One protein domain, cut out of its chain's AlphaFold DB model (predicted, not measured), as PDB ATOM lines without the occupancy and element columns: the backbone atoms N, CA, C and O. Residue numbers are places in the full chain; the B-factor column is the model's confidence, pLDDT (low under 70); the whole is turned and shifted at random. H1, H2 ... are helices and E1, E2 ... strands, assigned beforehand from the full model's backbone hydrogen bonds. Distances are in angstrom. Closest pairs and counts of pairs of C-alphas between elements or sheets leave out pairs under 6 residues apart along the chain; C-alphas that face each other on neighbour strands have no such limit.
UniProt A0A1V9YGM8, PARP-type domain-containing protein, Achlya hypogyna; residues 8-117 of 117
ATOM      1  N   SER A   8     185.448 220.849 298.304       94.62
ATOM      2  CA  SER A   8     184.115 221.298 298.699       94.62
ATOM      3  C   SER A   8     183.100 220.915 297.630       94.62
ATOM      4  O   SER A   8     183.380 221.011 296.437       94.62
ATOM      5  N   GLN A   9     181.927 220.442 298.051       94.94
ATOM      6  CA  GLN A   9     180.834 220.163 297.126       94.94
ATOM      7  C   GLN A   9     180.272 221.486 296.598       94.94
ATOM      8  O   GLN A   9     179.910 222.373 297.377       94.94
ATOM      9  N   TYR A  10     180.192 221.605 295.278       94.94
ATOM     10  CA  TYR A  10     179.562 222.740 294.628       94.94
ATOM     11  C   TYR A  10     178.042 222.665 294.796       94.94
ATOM     12  O   TYR A  10     177.455 221.584 294.829       94.94
ATOM     13  N   LYS A  11     177.395 223.824 294.939       95.44
ATOM     14  CA  LYS A  11     175.961 223.906 295.261       95.44
ATOM     15  C   LYS A  11     175.037 223.766 294.059       95.44
ATOM     16  O   LYS A  11     173.822 223.723 294.228       95.44
ATOM     17  N   GLU A  12     175.604 223.623 292.872       95.88
ATOM     18  CA  GLU A  12     174.868 223.366 291.642       95.88
ATOM     19  C   GLU A  12     175.135 221.932 291.190       95.88
ATOM     20  O   GLU A  12     176.254 221.429 291.312       95.88
ATOM     21  N   ALA A  13     174.111 221.275 290.658       96.81
ATOM     22  CA  ALA A  13     174.226 219.949 290.067       96.81
ATOM     23  C   ALA A  13     173.750 219.946 288.616       96.81
ATOM     24  O   ALA A  13     172.978 220.800 288.175       96.81
ATOM     25  N   VAL A  14     174.183 218.930 287.876       97.12
ATOM     26  CA  VAL A  14     173.733 218.686 286.505       97.12
ATOM     27  C   VAL A  14     172.884 217.428 286.481       97.12
ATOM     28  O   VAL A  14     173.323 216.374 286.919       97.12
ATOM     29  N   LEU A  15     171.680 217.498 285.930       96.75
ATOM     30  CA  LEU A  15     170.863 216.321 285.664       96.75
ATOM     31  C   LEU A  15     170.948 215.967 284.183       96.75
ATOM     32  O   LEU A  15     170.875 216.839 283.317       96.75
ATOM     33  N   GLN A  16     171.066 214.680 283.877       96.44
ATOM     34  CA  GLN A  16     171.131 214.218 282.498       96.44
ATOM     35  C   GLN A  16     170.483 212.842 282.333       96.44
ATOM     36  O   GLN A  16     170.621 211.972 283.192       96.44
ATOM     37  N   VAL A  17     169.838 212.615 281.186       95.75
ATOM     38  CA  VAL A  17     169.536 211.262 280.694       95.75
ATOM     39  C   VAL A  17     170.802 210.697 280.047       95.75
ATOM     40  O   VAL A  17     171.315 211.265 279.090       95.75
ATOM     41  N   ALA A  18     171.348 209.592 280.551       95.31
ATOM     42  CA  ALA A  18     172.612 209.046 280.068       95.31
ATOM     43  C   ALA A  18     172.548 208.687 278.569       95.31
ATOM     44  O   ALA A  18     171.724 207.880 278.138       95.31
ATOM     45  N   HIS A  19     173.446 209.252 277.757       92.44
ATOM     46  CA  HIS A  19     173.516 208.953 276.317       92.44
ATOM     47  C   HIS A  19     174.302 207.670 276.010       92.44
ATOM     48  O   HIS A  19     174.111 207.061 274.956       92.44
ATOM     49  N   THR A  20     175.165 207.254 276.938       93.06
ATOM     50  CA  THR A  20     176.058 206.093 276.846       93.06
ATOM     51  C   THR A  20     176.038 205.308 278.157       93.06
ATOM     52  O   THR A  20     175.723 205.872 279.203       93.06
ATOM     53  N   SER A  21     176.442 204.034 278.114       94.69
ATOM     54  CA  SER A  21     176.612 203.188 279.310       94.69
ATOM     55  C   SER A  21     178.066 203.149 279.813       94.69
ATOM     56  O   SER A  21     178.582 202.080 280.132       94.69
ATOM     57  N   THR A  22     178.772 204.285 279.800       94.62
ATOM     58  CA  THR A  22     180.212 204.360 280.142       94.62
ATOM     59  C   THR A  22     180.493 204.902 281.542       94.62
ATOM     60  O   THR A  22     181.621 204.800 282.015       94.62
ATOM     61  N   ALA A  23     179.501 205.503 282.202       96.56
ATOM     62  CA  ALA A  23     179.663 206.055 283.542       96.56
ATOM     63  C   ALA A  23     179.384 204.989 284.610       96.56
ATOM     64  O   ALA A  23     178.506 204.144 284.440       96.56
ATOM     65  N   THR A  24     180.106 205.068 285.726       97.94
ATOM     66  CA  THR A  24     179.873 204.241 286.916       97.94
ATOM     67  C   THR A  24     179.317 205.125 288.021       97.94
ATOM     68  O   THR A  24     179.875 206.185 288.306       97.94
ATOM     69  N   CYS A  25     178.219 204.690 288.628       98.06
ATOM     70  CA  CYS A  25     177.602 205.353 289.764       98.06
ATOM     71  C   CYS A  25     178.544 205.316 290.967       98.06
ATOM     72  O   CYS A  25     178.889 204.230 291.426       98.06
ATOM     73  N   GLN A  26     178.907 206.475 291.513       97.50
ATOM     74  CA  GLN A  26     179.816 206.542 292.667       97.50
ATOM     75  C   GLN A  26     179.155 206.139 293.997       97.50
ATOM     76  O   GLN A  26     179.848 205.841 294.959       97.50
ATOM     77  N   ALA A  27     177.820 206.045 294.050       96.12
ATOM     78  CA  ALA A  27     177.104 205.590 295.247       96.12
ATOM     79  C   ALA A  27     177.014 204.056 295.365       96.12
ATOM     80  O   ALA A  27     177.061 203.517 296.466       96.12
ATOM     81  N   CYS A  28     176.862 203.338 294.245       96.94
ATOM     82  CA  CYS A  28     176.668 201.879 294.249       96.94
ATOM     83  C   CYS A  28     177.730 201.094 293.472       96.94
ATOM     84  O   CYS A  28     177.643 199.872 293.387       96.94
ATOM     85  N   ASN A  29     178.699 201.783 292.864       97.69
ATOM     86  CA  ASN A  29     179.722 201.208 291.990       97.69
ATOM     87  C   ASN A  29     179.174 200.441 290.766       97.69
ATOM     88  O   ASN A  29     179.909 199.721 290.090       97.69
ATOM     89  N   GLY A  30     177.879 200.586 290.474       97.56
ATOM     90  CA  GLY A  30     177.205 199.979 289.331       97.56
ATOM     91  C   GLY A  30     177.295 200.848 288.079       97.56
ATOM     92  O   GLY A  30     177.359 202.076 288.155       97.56
ATOM     93  N   LYS A  31     177.262 200.212 286.908       98.00
ATOM     94  CA  LYS A  31     177.200 200.900 285.613       98.00
ATOM     95  C   LYS A  31     175.892 201.691 285.491       98.00
ATOM     96  O   LYS A  31     174.837 201.155 285.817       98.00
ATOM     97  N   ILE A  32     175.970 202.922 284.990       97.38
ATOM     98  CA  ILE A  32     174.807 203.737 284.616       97.38
ATOM     99  C   ILE A  32     174.491 203.458 283.155       97.38
ATOM    100  O   ILE A  32     175.304 203.765 282.282       97.38
ATOM    101  N   ASP A  33     173.335 202.865 282.880       95.75
ATOM    102  CA  ASP A  33     172.924 202.502 281.532       95.75
ATOM    103  C   ASP A  33     172.352 203.677 280.732       95.75
ATOM    104  O   ASP A  33     171.742 204.607 281.259       95.75
ATOM    105  N   ARG A  34     172.524 203.611 279.406       93.19
ATOM    106  CA  ARG A  34     171.910 204.550 278.465       93.19
ATOM    107  C   ARG A  34     170.397 204.633 278.700       93.19
ATOM    108  O   ARG A  34     169.705 203.621 278.683       93.19
ATOM    109  N   GLY A  35     169.888 205.855 278.823       92.19
ATOM    110  CA  GLY A  35     168.481 206.151 279.086       92.19
ATOM    111  C   GLY A  35     168.137 206.333 280.566       92.19
ATOM    112  O   GLY A  35     167.072 206.871 280.852       92.19
ATOM    113  N   GLN A  36     169.018 205.955 281.498       94.31
ATOM    114  CA  GLN A  36     168.813 206.226 282.923       94.31
ATOM    115  C   GLN A  36     169.113 207.685 283.269       94.31
ATOM    116  O   GLN A  36     169.934 208.336 282.617       94.31
ATOM    117  N   LEU A  37     168.470 208.195 284.316       95.38
ATOM    118  CA  LEU A  37     168.772 209.508 284.860       95.38
ATOM    119  C   LEU A  37     170.003 209.418 285.756       95.38
ATOM    120  O   LEU A  37     170.130 208.548 286.620       95.38
ATOM    121  N   ARG A  38     170.906 210.376 285.577       96.62
ATOM    122  CA  ARG A  38     172.092 210.537 286.410       96.62
ATOM    123  C   ARG A  38     172.235 211.975 286.869       96.62
ATOM    124  O   ARG A  38     172.034 212.907 286.087       96.62
ATOM    125  N   LEU A  39     172.600 212.125 288.132       97.19
ATOM    126  CA  LEU A  39     172.939 213.392 288.752       97.19
ATOM    127  C   LEU A  39     174.463 213.531 288.766       97.19
ATOM    128  O   LEU A  39     175.165 212.660 289.276       97.19
ATOM    129  N   GLY A  40     174.957 214.593 288.144       97.75
ATOM    130  CA  GLY A  40     176.342 215.031 288.160       97.75
ATOM    131  C   GLY A  40     176.573 215.923 289.370       97.75
ATOM    132  O   GLY A  40     176.068 217.046 289.415       97.75
ATOM    133  N   VAL A  41     177.322 215.410 290.342       97.56
ATOM    134  CA  VAL A  41     177.728 216.124 291.553       97.56
ATOM    135  C   VAL A  41     179.130 216.665 291.351       97.56
ATOM    136  O   VAL A  41     180.044 215.913 291.021       97.56
ATOM    137  N   MET A  42     179.291 217.971 291.532       97.38
ATOM    138  CA  MET A  42     180.560 218.649 291.301       97.38
ATOM    139  C   MET A  42     181.266 218.946 292.621       97.38
ATOM    140  O   MET A  42     180.648 219.396 293.586       97.38
ATOM    141  N   TYR A  43     182.574 218.728 292.644       96.38
ATOM    142  CA  TYR A  43     183.460 219.066 293.748       96.38
ATOM    143  C   TYR A  43     184.561 219.989 293.239       96.38
ATOM    144  O   TYR A  43     185.158 219.739 292.191       96.38
ATOM    145  N   LEU A  44     184.829 221.050 293.993       96.44
ATOM    146  CA  LEU A  44     185.871 222.026 293.705       96.44
ATOM    147  C   LEU A  44     187.024 221.848 294.683       96.44
ATOM    148  O   LEU A  44     186.813 221.816 295.900       96.44
ATOM    149  N   HIS A  45     188.233 221.749 294.140       96.62
ATOM    150  CA  HIS A  45     189.471 221.777 294.902       96.62
ATOM    151  C   HIS A  45     189.944 223.217 295.099       96.62
ATOM    152  O   HIS A  45     189.798 224.050 294.204       96.62
ATOM    153  N   VAL A  46     190.604 223.492 296.222       95.69
ATOM    154  CA  VAL A  46     191.219 224.804 296.506       95.69
ATOM    155  C   VAL A  46     192.265 225.238 295.468       95.69
ATOM    156  O   VAL A  46     192.444 226.432 295.255       95.69
ATOM    157  N   ASP A  47     192.888 224.285 294.768       96.00
ATOM    158  CA  ASP A  47     193.860 224.552 293.688       96.00
ATOM    159  C   ASP A  47     193.205 224.738 292.302       96.00
ATOM    160  O   ASP A  47     193.891 224.781 291.284       96.00
ATOM    161  N   GLY A  48     191.872 224.812 292.235       94.06
ATOM    162  CA  GLY A  48     191.131 225.047 290.992       94.06
ATOM    163  C   GLY A  48     190.790 223.792 290.178       94.06
ATOM    164  O   GLY A  48     190.251 223.912 289.079       94.06
ATOM    165  N   PHE A  49     191.058 222.588 290.695       95.88
ATOM    166  CA  PHE A  49     190.574 221.350 290.075       95.88
ATOM    167  C   PHE A  49     189.069 221.172 290.286       95.88
ATOM    168  O   PHE A  49     188.533 221.502 291.344       95.88
ATOM    169  N   MET A  50     188.400 220.585 289.297       96.00
ATOM    170  CA  MET A  50     186.999 220.190 289.385       96.00
ATOM    171  C   MET A  50     186.882 218.685 289.158       96.00
ATOM    172  O   MET A  50     187.415 218.151 288.185       96.00
ATOM    173  N   LEU A  51     186.159 218.017 290.049       96.19
ATOM    174  CA  LEU A  51     185.752 216.627 289.905       96.19
ATOM    175  C   LEU A  51     184.238 216.589 289.714       96.19
ATOM    176  O   LEU A  51     183.511 217.290 290.412       96.19
ATOM    177  N   MET A  52     183.766 215.758 288.788       96.44
ATOM    178  CA  MET A  52     182.346 215.459 288.643       96.44
ATOM    179  C   MET A  52     182.117 213.967 288.836       96.44
ATOM    180  O   MET A  52     182.711 213.142 288.141       96.44
ATOM    181  N   GLU A  53     181.208 213.638 289.740       97.06
ATOM    182  CA  GLU A  53     180.759 212.279 289.997       97.06
ATOM    183  C   GLU A  53     179.359 212.075 289.434       97.06
ATOM    184  O   GLU A  53     178.478 212.919 289.595       97.06
ATOM    185  N   TRP A  54     179.139 210.938 288.776       98.00
ATOM    186  CA  TRP A  54     177.810 210.544 288.327       98.00
ATOM    187  C   TRP A  54     177.174 209.614 289.351       98.00
ATOM    188  O   TRP A  54     177.778 208.620 289.752       98.00
ATOM    189  N   ILE A  55     175.937 209.910 289.737       97.25
ATOM    190  CA  ILE A  55     175.159 209.123 290.694       97.25
ATOM    191  C   ILE A  55     173.797 208.813 290.070       97.25
ATOM    192  O   ILE A  55     173.155 209.695 289.495       97.25
ATOM    193  N   HIS A  56     173.342 207.557 290.144       96.50
ATOM    194  CA  HIS A  56     171.954 207.232 289.803       96.50
ATOM    195  C   HIS A  56     171.019 208.020 290.714       96.50
ATOM    196  O   HIS A  56     171.174 207.967 291.933       96.50
ATOM    197  N   VAL A  57     169.982 208.644 290.158       94.31
ATOM    198  CA  VAL A  57     168.988 209.353 290.983       94.31
ATOM    199  C   VAL A  57     168.330 208.399 291.995       94.31
ATOM    200  O   VAL A  57     168.071 208.779 293.130       94.31
ATOM    201  N   ALA A  58     168.131 207.128 291.626       92.00
ATOM    202  CA  ALA A  58     167.550 206.110 292.506       92.00
ATOM    203  C   ALA A  58     168.476 205.630 293.639       92.00
ATOM    204  O   ALA A  58     167.976 205.071 294.614       92.00
ATOM    205  N   CYS A  59     169.798 205.809 293.521       93.88
ATOM    206  CA  CYS A  59     170.739 205.391 294.567       93.88
ATOM    207  C   CYS A  59     170.752 206.355 295.755       93.88
ATOM    208  O   CYS A  59     171.001 205.913 296.871       93.88
ATOM    209  N   ASP A  60     170.465 207.634 295.517       89.25
ATOM    210  CA  ASP A  60     170.275 208.623 296.576       89.25
ATOM    211  C   ASP A  60     169.170 209.621 296.181       89.25
ATOM    212  O   ASP A  60     169.443 210.692 295.629       89.25
ATOM    213  N   PRO A  61     167.896 209.278 296.440       83.38
ATOM    214  CA  PRO A  61     166.770 210.117 296.042       83.38
ATOM    215  C   PRO A  61     166.688 211.467 296.763       83.38
ATOM    216  O   PRO A  61     165.995 212.370 296.292       83.38
ATOM    217  N   CYS A  62     167.375 211.612 297.899       86.94
ATOM    218  CA  CYS A  62     167.431 212.859 298.659       86.94
ATOM    219  C   CYS A  62     168.526 213.797 298.139       86.94
ATOM    220  O   CYS A  62     168.421 215.011 298.314       86.94
ATOM    221  N   LEU A  63     169.555 213.259 297.474       91.00
ATOM    222  CA  LEU A  63     170.715 214.017 297.008       91.00
ATOM    223  C   LEU A  63     170.338 215.177 296.093       91.00
ATOM    224  O   LEU A  63     170.846 216.282 296.271       91.00
ATOM    225  N   ALA A  64     169.404 214.966 295.162       90.38
ATOM    226  CA  ALA A  64     168.904 216.030 294.292       90.38
ATOM    227  C   ALA A  64     168.355 217.221 295.102       90.38
ATOM    228  O   ALA A  64     168.603 218.375 294.764       90.38
ATOM    229  N   GLY A  65     167.673 216.953 296.217       90.12
ATOM    230  CA  GLY A  65     167.114 217.986 297.084       90.12
ATOM    231  C   GLY A  65     168.149 218.841 297.825       90.12
ATOM    232  O   GLY A  65     167.801 219.916 298.306       90.12
ATOM    233  N   SER A  66     169.409 218.396 297.897       91.88
ATOM    234  CA  SER A  66     170.489 219.077 298.630       91.88
ATOM    235  C   SER A  66     171.182 220.213 297.861       91.88
ATOM    236  O   SER A  66     171.948 220.968 298.464       91.88
ATOM    237  N   PHE A  67     170.915 220.352 296.557       94.25
ATOM    238  CA  PHE A  67     171.522 221.381 295.704       94.25
ATOM    239  C   PHE A  67     170.673 222.654 295.631       94.25
ATOM    240  O   PHE A  67     169.438 222.613 295.606       94.25
ATOM    241  N   ASP A  68     171.336 223.805 295.517       94.56
ATOM    242  CA  ASP A  68     170.697 225.112 295.346       94.56
ATOM    243  C   ASP A  68     170.093 225.237 293.945       94.56
ATOM    244  O   ASP A  68     168.979 225.743 293.784       94.56
ATOM    245  N   THR A  69     170.754 224.679 292.935       94.62
ATOM    246  CA  THR A  69     170.254 224.620 291.559       94.62
ATOM    247  C   THR A  69     170.560 223.264 290.929       94.62
ATOM    248  O   THR A  69     171.549 222.606 291.249       94.62
ATOM    249  N   ILE A  70     169.680 222.825 290.026       96.00
ATOM    250  CA  ILE A  70     169.911 221.655 289.178       96.00
ATOM    251  C   ILE A  70     169.654 222.079 287.737       96.00
ATOM    252  O   ILE A  70     168.526 222.425 287.383       96.00
ATOM    253  N   SER A  71     170.685 222.044 286.899       95.56
ATOM    254  CA  SER A  71     170.557 222.294 285.463       95.56
ATOM    255  C   SER A  71     170.299 220.982 284.730       95.56
ATOM    256  O   SER A  71     171.072 220.036 284.858       95.56
ATOM    257  N   PHE A  72     169.223 220.911 283.947       96.31
ATOM    258  CA  PHE A  72     168.904 219.724 283.158       96.31
ATOM    259  C   PHE A  72     169.459 219.839 281.730       96.31
ATOM    260  O   PHE A  72     169.190 220.809 281.025       96.31
ATOM    261  N   ILE A  73     170.229 218.836 281.294       95.81
ATOM    262  CA  ILE A  73     170.700 218.721 279.909       95.81
ATOM    263  C   ILE A  73     169.620 218.022 279.077       95.81
ATOM    264  O   ILE A  73     169.501 216.798 279.089       95.81
ATOM    265  N   GLU A  74     168.857 218.814 278.324       91.19
ATOM    266  CA  GLU A  74     167.716 218.357 277.511       91.19
ATOM    267  C   GLU A  74     168.101 217.761 276.149       91.19
ATOM    268  O   GLU A  74     167.265 217.191 275.448       91.19
ATOM    269  N   THR A  75     169.360 217.898 275.731       91.31
ATOM    270  CA  THR A  75     169.799 217.518 274.384       91.31
ATOM    271  C   THR A  75     169.517 216.044 274.092       91.31
ATOM    272  O   THR A  75     170.056 215.165 274.752       91.31
ATOM    273  N   GLY A  76     168.722 215.766 273.056       86.69
ATOM    274  CA  GLY A  76     168.392 214.396 272.646       86.69
ATOM    275  C   GLY A  76     167.296 213.720 273.479       86.69
ATOM    276  O   GLY A  76     167.042 212.530 273.281       86.69
ATOM    277  N   VAL A  77     166.636 214.459 274.377       91.44
ATOM    278  CA  VAL A  77     165.485 213.992 275.158       91.44
ATOM    279  C   VAL A  77     164.187 214.401 274.459       91.44
ATOM    280  O   VAL A  77     164.067 215.507 273.936       91.44
ATOM    281  N   ASP A  78     163.209 213.495 274.431       91.25
ATOM    282  CA  ASP A  78     161.866 213.786 273.916       91.25
ATOM    283  C   ASP A  78     161.225 214.971 274.679       91.25
ATOM    284  O   ASP A  78     161.322 215.000 275.909       91.25
ATOM    285  N   PRO A  79     160.554 215.935 274.013       92.44
ATOM    286  CA  PRO A  79     160.030 217.131 274.679       92.44
ATOM    287  C   PRO A  79     159.047 216.859 275.824       92.44
ATOM    288  O   PRO A  79     159.037 217.595 276.814       92.44
ATOM    289  N   ASP A  80     158.217 215.820 275.732       92.31
ATOM    290  CA  ASP A  80     157.274 215.493 276.803       92.31
ATOM    291  C   ASP A  80     157.972 214.779 277.961       92.31
ATOM    292  O   ASP A  80     157.653 215.025 279.130       92.31
ATOM    293  N   HIS A  81     158.994 213.971 277.665       92.69
ATOM    294  CA  HIS A  81     159.888 213.435 278.689       92.69
ATOM    295  C   HIS A  81     160.645 214.553 279.416       92.69
ATOM    296  O   HIS A  81     160.660 214.573 280.648       92.69
ATOM    297  N   ALA A  82     161.185 215.528 278.680       94.06
ATOM    298  CA  ALA A  82     161.887 216.681 279.235       94.06
ATOM    299  C   ALA A  82     160.986 217.501 280.170       94.06
ATOM    300  O   ALA A  82     161.359 217.761 281.314       94.06
ATOM    301  N   LYS A  83     159.743 217.805 279.760       94.50
ATOM    302  CA  LYS A  83     158.753 218.472 280.631       94.50
ATOM    303  C   LYS A  83     158.504 217.708 281.931       94.50
ATOM    304  O   LYS A  83     158.341 218.326 282.981       94.50
ATOM    305  N   ARG A  84     158.436 216.373 281.886       93.62
ATOM    306  CA  ARG A  84     158.247 215.543 283.091       93.62
ATOM    307  C   ARG A  84     159.460 215.604 284.014       93.62
ATOM    308  O   ARG A  84     159.275 215.735 285.219       93.62
ATOM    309  N   ILE A  85     160.667 215.558 283.455       94.94
ATOM    310  CA  ILE A  85     161.912 215.681 284.221       94.94
ATOM    311  C   ILE A  85     161.999 217.063 284.880       94.94
ATOM    312  O   ILE A  85     162.239 217.142 286.079       94.94
ATOM    313  N   LEU A  86     161.711 218.145 284.153       94.25
ATOM    314  CA  LEU A  86     161.689 219.501 284.715       94.25
ATOM    315  C   LEU A  86     160.654 219.659 285.838       94.25
ATOM    316  O   LEU A  86     160.940 220.269 286.866       94.25
ATOM    317  N   ARG A  87     159.457 219.076 285.679       93.69
ATOM    318  CA  ARG A  87     158.446 219.045 286.749       93.69
ATOM    319  C   ARG A  87     158.949 218.306 287.986       93.69
ATOM    320  O   ARG A  87     158.686 218.759 289.092       93.69
ATOM    321  N   TRP A  88     159.665 217.198 287.802       93.31
ATOM    322  CA  TRP A  88     160.288 216.467 288.903       93.31
ATOM    323  C   TRP A  88     161.371 217.303 289.606       93.31
ATOM    324  O   TRP A  88     161.338 217.416 290.828       93.31
ATOM    325  N   VAL A  89     162.256 217.972 288.855       93.12
ATOM    326  CA  VAL A  89     163.285 218.878 289.408       93.12
ATOM    327  C   VAL A  89     162.664 219.981 290.275       93.12
ATOM    328  O   VAL A  89     163.212 220.335 291.315       93.12
ATOM    329  N   ALA A  90     161.494 220.500 289.891       91.62
ATOM    330  CA  ALA A  90     160.805 221.540 290.654       91.62
ATOM    331  C   ALA A  90     160.307 221.077 292.040       91.62
ATOM    332  O   ALA A  90     160.110 221.917 292.915       91.62
ATOM    333  N   ILE A  91     160.103 219.771 292.251       89.75
ATOM    334  CA  ILE A  91     159.528 219.221 293.492       89.75
ATOM    335  C   ILE A  91     160.495 218.331 294.284       89.75
ATOM    336  O   ILE A  91     160.248 218.053 295.458       89.75
ATOM    337  N   CYS A  92     161.609 217.898 293.686       86.94
ATOM    338  CA  CYS A  92     162.537 216.948 294.312       86.94
ATOM    339  C   CYS A  92     163.245 217.508 295.557       86.94
ATOM    340  O   CYS A  92     163.828 216.749 296.326       86.94
ATOM    341  N   LYS A  93     163.186 218.829 295.778       82.25
ATOM    342  CA  LYS A  93     163.709 219.487 296.985       82.25
ATOM    343  C   LYS A  93     162.800 219.368 298.200       82.25
ATOM    344  O   LYS A  93     163.284 219.398 299.325       82.25
ATOM    345  N   THR A  94     161.491 219.279 297.989       83.00
ATOM    346  CA  THR A  94     160.511 219.262 299.084       83.00
ATOM    347  C   THR A  94     160.059 217.852 299.421       83.00
ATOM    348  O   THR A  94     159.693 217.586 300.562       83.00
ATOM    349  N   THR A  95     160.104 216.948 298.441       81.00
ATOM    350  CA  THR A  95     159.641 215.573 298.600       81.00
ATOM    351  C   THR A  95     160.652 214.620 297.968       81.00
ATOM    352  O   THR A  95     160.775 214.604 296.739       81.00
ATOM    353  N   PRO A  96     161.362 213.803 298.768       78.94
ATOM    354  CA  PRO A  96     162.184 212.728 298.234       78.94
ATOM    355  C   PRO A  96     161.327 211.789 297.390       78.94
ATOM    356  O   PRO A  96     160.269 211.339 297.830       78.94
ATOM    357  N   SER A  97     161.770 211.500 296.170       85.25
ATOM    358  CA  SER A  97     161.070 210.548 295.307       85.25
ATOM    359  C   SER A  97     161.413 209.116 295.691       85.25
ATOM    360  O   SER A  97     162.533 208.793 296.074       85.25
ATOM    361  N   THR A  98     160.454 208.219 295.557       86.19
ATOM    362  CA  THR A  98     160.688 206.784 295.689       86.19
ATOM    363  C   THR A  98     161.479 206.257 294.490       86.19
ATOM    364  O   THR A  98     161.395 206.782 293.376       86.19
ATOM    365  N   ALA A  99     162.194 205.144 294.676       82.06
ATOM    366  CA  ALA A  99     162.868 204.456 293.572       82.06
ATOM    367  C   ALA A  99     161.899 204.082 292.429       82.06
ATOM    368  O   ALA A  99     162.284 204.087 291.261       82.06
ATOM    369  N   LYS A 100     160.626 203.809 292.750       85.56
ATOM    370  CA  LYS A 100     159.577 203.520 291.763       85.56
ATOM    371  C   LYS A 100     159.248 204.739 290.898       85.56
ATOM    372  O   LYS A 100     159.167 204.603 289.682       85.56
ATOM    373  N   GLU A 101     159.073 205.913 291.499       88.94
ATOM    374  CA  GLU A 101     158.789 207.152 290.761       88.94
ATOM    375  C   GLU A 101     159.951 207.529 289.838       88.94
ATOM    376  O   GLU A 101     159.729 207.907 288.689       88.94
ATOM    377  N   ILE A 102     161.189 207.346 290.308       89.69
ATOM    378  CA  ILE A 102     162.392 207.562 289.497       89.69
ATOM    379  C   ILE A 102     162.427 206.574 288.329       89.69
ATOM    380  O   ILE A 102     162.595 206.985 287.183       89.69
ATOM    381  N   PHE A 103     162.174 205.288 288.580       87.62
ATOM    382  CA  PHE A 103     162.106 204.279 287.522       87.62
ATOM    383  C   PHE A 103     161.021 204.597 286.478       87.62
ATOM    384  O   PHE A 103     161.234 204.421 285.277       87.62
ATOM    385  N   GLU A 104     159.851 205.080 286.898       89.50
ATOM    386  CA  GLU A 104     158.786 205.507 285.983       89.50
ATOM    387  C   GLU A 104     159.169 206.748 285.173       89.50
ATOM    388  O   GLU A 104     158.805 206.845 283.996       89.50
ATOM    389  N   LEU A 105     159.910 207.677 285.780       89.44
ATOM    390  CA  LEU A 105     160.446 208.848 285.101       89.44
ATOM    391  C   LEU A 105     161.469 208.440 284.036       89.44
ATOM    392  O   LEU A 105     161.360 208.899 282.905       89.44
ATOM    393  N   GLU A 106     162.402 207.540 284.348       89.69
ATOM    394  CA  GLU A 106     163.414 207.032 283.409       89.69
ATOM    395  C   GLU A 106     162.794 206.268 282.230       89.69
ATOM    396  O   GLU A 106     163.168 206.463 281.075       89.69
ATOM    397  N   ASN A 107     161.788 205.430 282.496       85.00
ATOM    398  CA  ASN A 107     161.193 204.551 281.485       85.00
ATOM    399  C   ASN A 107     160.061 205.192 280.667       85.00
ATOM    400  O   ASN A 107     159.436 204.512 279.846       85.00
ATOM    401  N   TYR A 108     159.779 206.485 280.857       79.19
ATOM    402  CA  TYR A 108     158.688 207.176 280.168       79.19
ATOM    403  C   TYR A 108     158.795 207.070 278.636       79.19
ATOM    404  O   TYR A 108     157.852 206.613 277.986       79.19
ATOM    405  N   ALA A 109     159.960 207.389 278.061       71.50
ATOM    406  CA  ALA A 109     160.176 207.360 276.612       71.50
ATOM    407  C   ALA A 109     160.051 205.952 275.992       71.50
ATOM    408  O   ALA A 109     159.678 205.804 274.829       71.50
ATOM    409  N   ALA A 110     160.347 204.894 276.756       67.62
ATOM    410  CA  ALA A 110     160.179 203.515 276.296       67.62
ATOM    411  C   ALA A 110     158.700 203.091 276.257       67.62
ATOM    412  O   ALA A 110     158.318 202.258 275.434       67.62
ATOM    413  N   ARG A 111     157.860 203.658 277.135       64.81
ATOM    414  CA  ARG A 111     156.419 203.368 277.198       64.81
ATOM    415  C   ARG A 111     155.641 204.081 276.098       64.81
ATOM    416  O   ARG A 111     154.802 203.449 275.466       64.81
ATOM    417  N   THR A 112     155.943 205.351 275.828       61.28
ATOM    418  CA  THR A 112     155.259 206.117 274.772       61.28
ATOM    419  C   THR A 112     155.468 205.493 273.393       61.28
ATOM    420  O   THR A 112     154.508 205.351 272.645       61.28
ATOM    421  N   ARG A 113     156.676 204.990 273.100       62.72
ATOM    422  CA  ARG A 113     156.970 204.258 271.852       62.72
ATOM    423  C   ARG A 113     156.204 202.942 271.689       62.72
ATOM    424  O   ARG A 113     156.034 202.495 270.564       62.72
ATOM    425  N   LYS A 114     155.772 202.304 272.782       62.47
ATOM    426  CA  LYS A 114     154.965 201.071 272.739       62.47
ATOM    427  C   LYS A 114     153.467 201.334 272.574       62.47
ATOM    428  O   LYS A 114     152.744 200.402 272.265       62.47
ATOM    429  N   MET A 115     152.997 202.559 272.819       57.75
ATOM    430  CA  MET A 115     151.583 202.933 272.655       57.75
ATOM    431  C   MET A 115     151.264 203.451 271.247       57.75
ATOM    432  O   MET A 115     150.095 203.569 270.900       57.75
ATOM    433  N   THR A 116     152.284 203.780 270.453       55.00
ATOM    434  CA  THR A 116     152.153 204.293 269.080       55.00
ATOM    435  C   THR A 116     152.513 203.272 267.996       55.00
ATOM    436  O   THR A 116     152.533 203.636 266.821       55.00
ATOM    437  N   ALA A 117     152.796 202.022 268.375       48.72
ATOM    438  CA  ALA A 117     153.050 200.887 267.484       48.72
ATOM    439  C   ALA A 117     151.886 199.893 267.559       48.72
ATOM    440  O   ALA A 117     151.537 199.332 266.500       48.72
TER     441      ALA A 117
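This is residues 8 to 117 of the 117 residues of the protein "PARP-type domain-containing protein" of Achlya hypogyna (UniProt A0A1V9YGM8). A strongly twisted sheet of four strands has helix H2 packed over E1 and E4, while H1 and H3 only graze the sheet. The turn between E2 and E3 makes one end of the long axis, and H4, which is not on the sheet, runs out to the other end. The printed part has 110 residues, with four named strands and four named helices in the order E1 E2 E3 H1 E4 H2 H3 H4; the mixed sheet runs E3 E2 E1 E4, and the class is mixed, helices and strands. The whole is compact by its radius of gyration of the C-alphas, 14.2 A, yet elongated in outline, with spans of 54 by 31 by 24 A.

E1, residues 8 to 17, bends by 70 degrees at residue 11. E2, residues 37 to 45, is its antiparallel neighbour, with N 40 and O 14 2.7 A apart, within hydrogen-bond range. E3, residues 50 to 56, is antiparallel to E2, with N 39 and O 55 at 2.8 A; E1, E2 and E3 form a meander, each strand the antiparallel neighbour of the one before. H1, residues 63 to 66, only grazes the sheet. E4, residues 69 to 73, is parallel to E1, with N 15 and O 71 at 2.8 A. E3, H1 and E4 form a split strand-helix-strand unit, a strand, a helix and a further strand of the same sheet with E2 and E1 between the two strands, and its crossover is right-handed. H2, residues 79 to 91, lies over E1 and E4 at a height over the sheet of 9.9 A and runs along the strands, at 10 degrees to E4 on the local plane; the closest C-alphas of H2 and E4 are those of Val 89 and Ile 70, 7.2 A apart. H3, residues 99 to 106, only grazes the sheet; it forms a helical hairpin with H2, which it only just touches, with 3 pairs of C-alphas within 8 A, made by residues 81 to 85 of H2 alone. Their closest C-alphas are those of Ile 85 and Leu 105, 7.0 A apart, and they run opposite ways at a shallow tilt of 34 degrees, only just short of steep. H4, residues 108 to 115, is close to H2 but not clearly touching, the closest C-alphas being those of Ala 109 and His 81, 6.4 A apart. Every O i to N i+4 pair is within hydrogen-bond range in H3, 8 of 9 in H2 and 2 of 4 in H4; H1 is too short for such a pair.

E1 begins at C-alpha 8 (184.115, 221.298, 298.699) and is 25.2 A long, E2 26.1 A, E3 19.9 A and H2 18.9 A. H4 ends at C-alpha 115 (151.583, 202.933, 272.655).

The two C-alphas farthest apart, those of Asp 47 and Ala 117, are 54.0 A apart. The printed part has no cut. The link from E1 to E2, residues 18 to 36, is long, and within it residues 23 to 24 pair antiparallel with residues 31 to 32. The mean pLDDT of the printed part is 90.4; residues 110 to 117 are under 70.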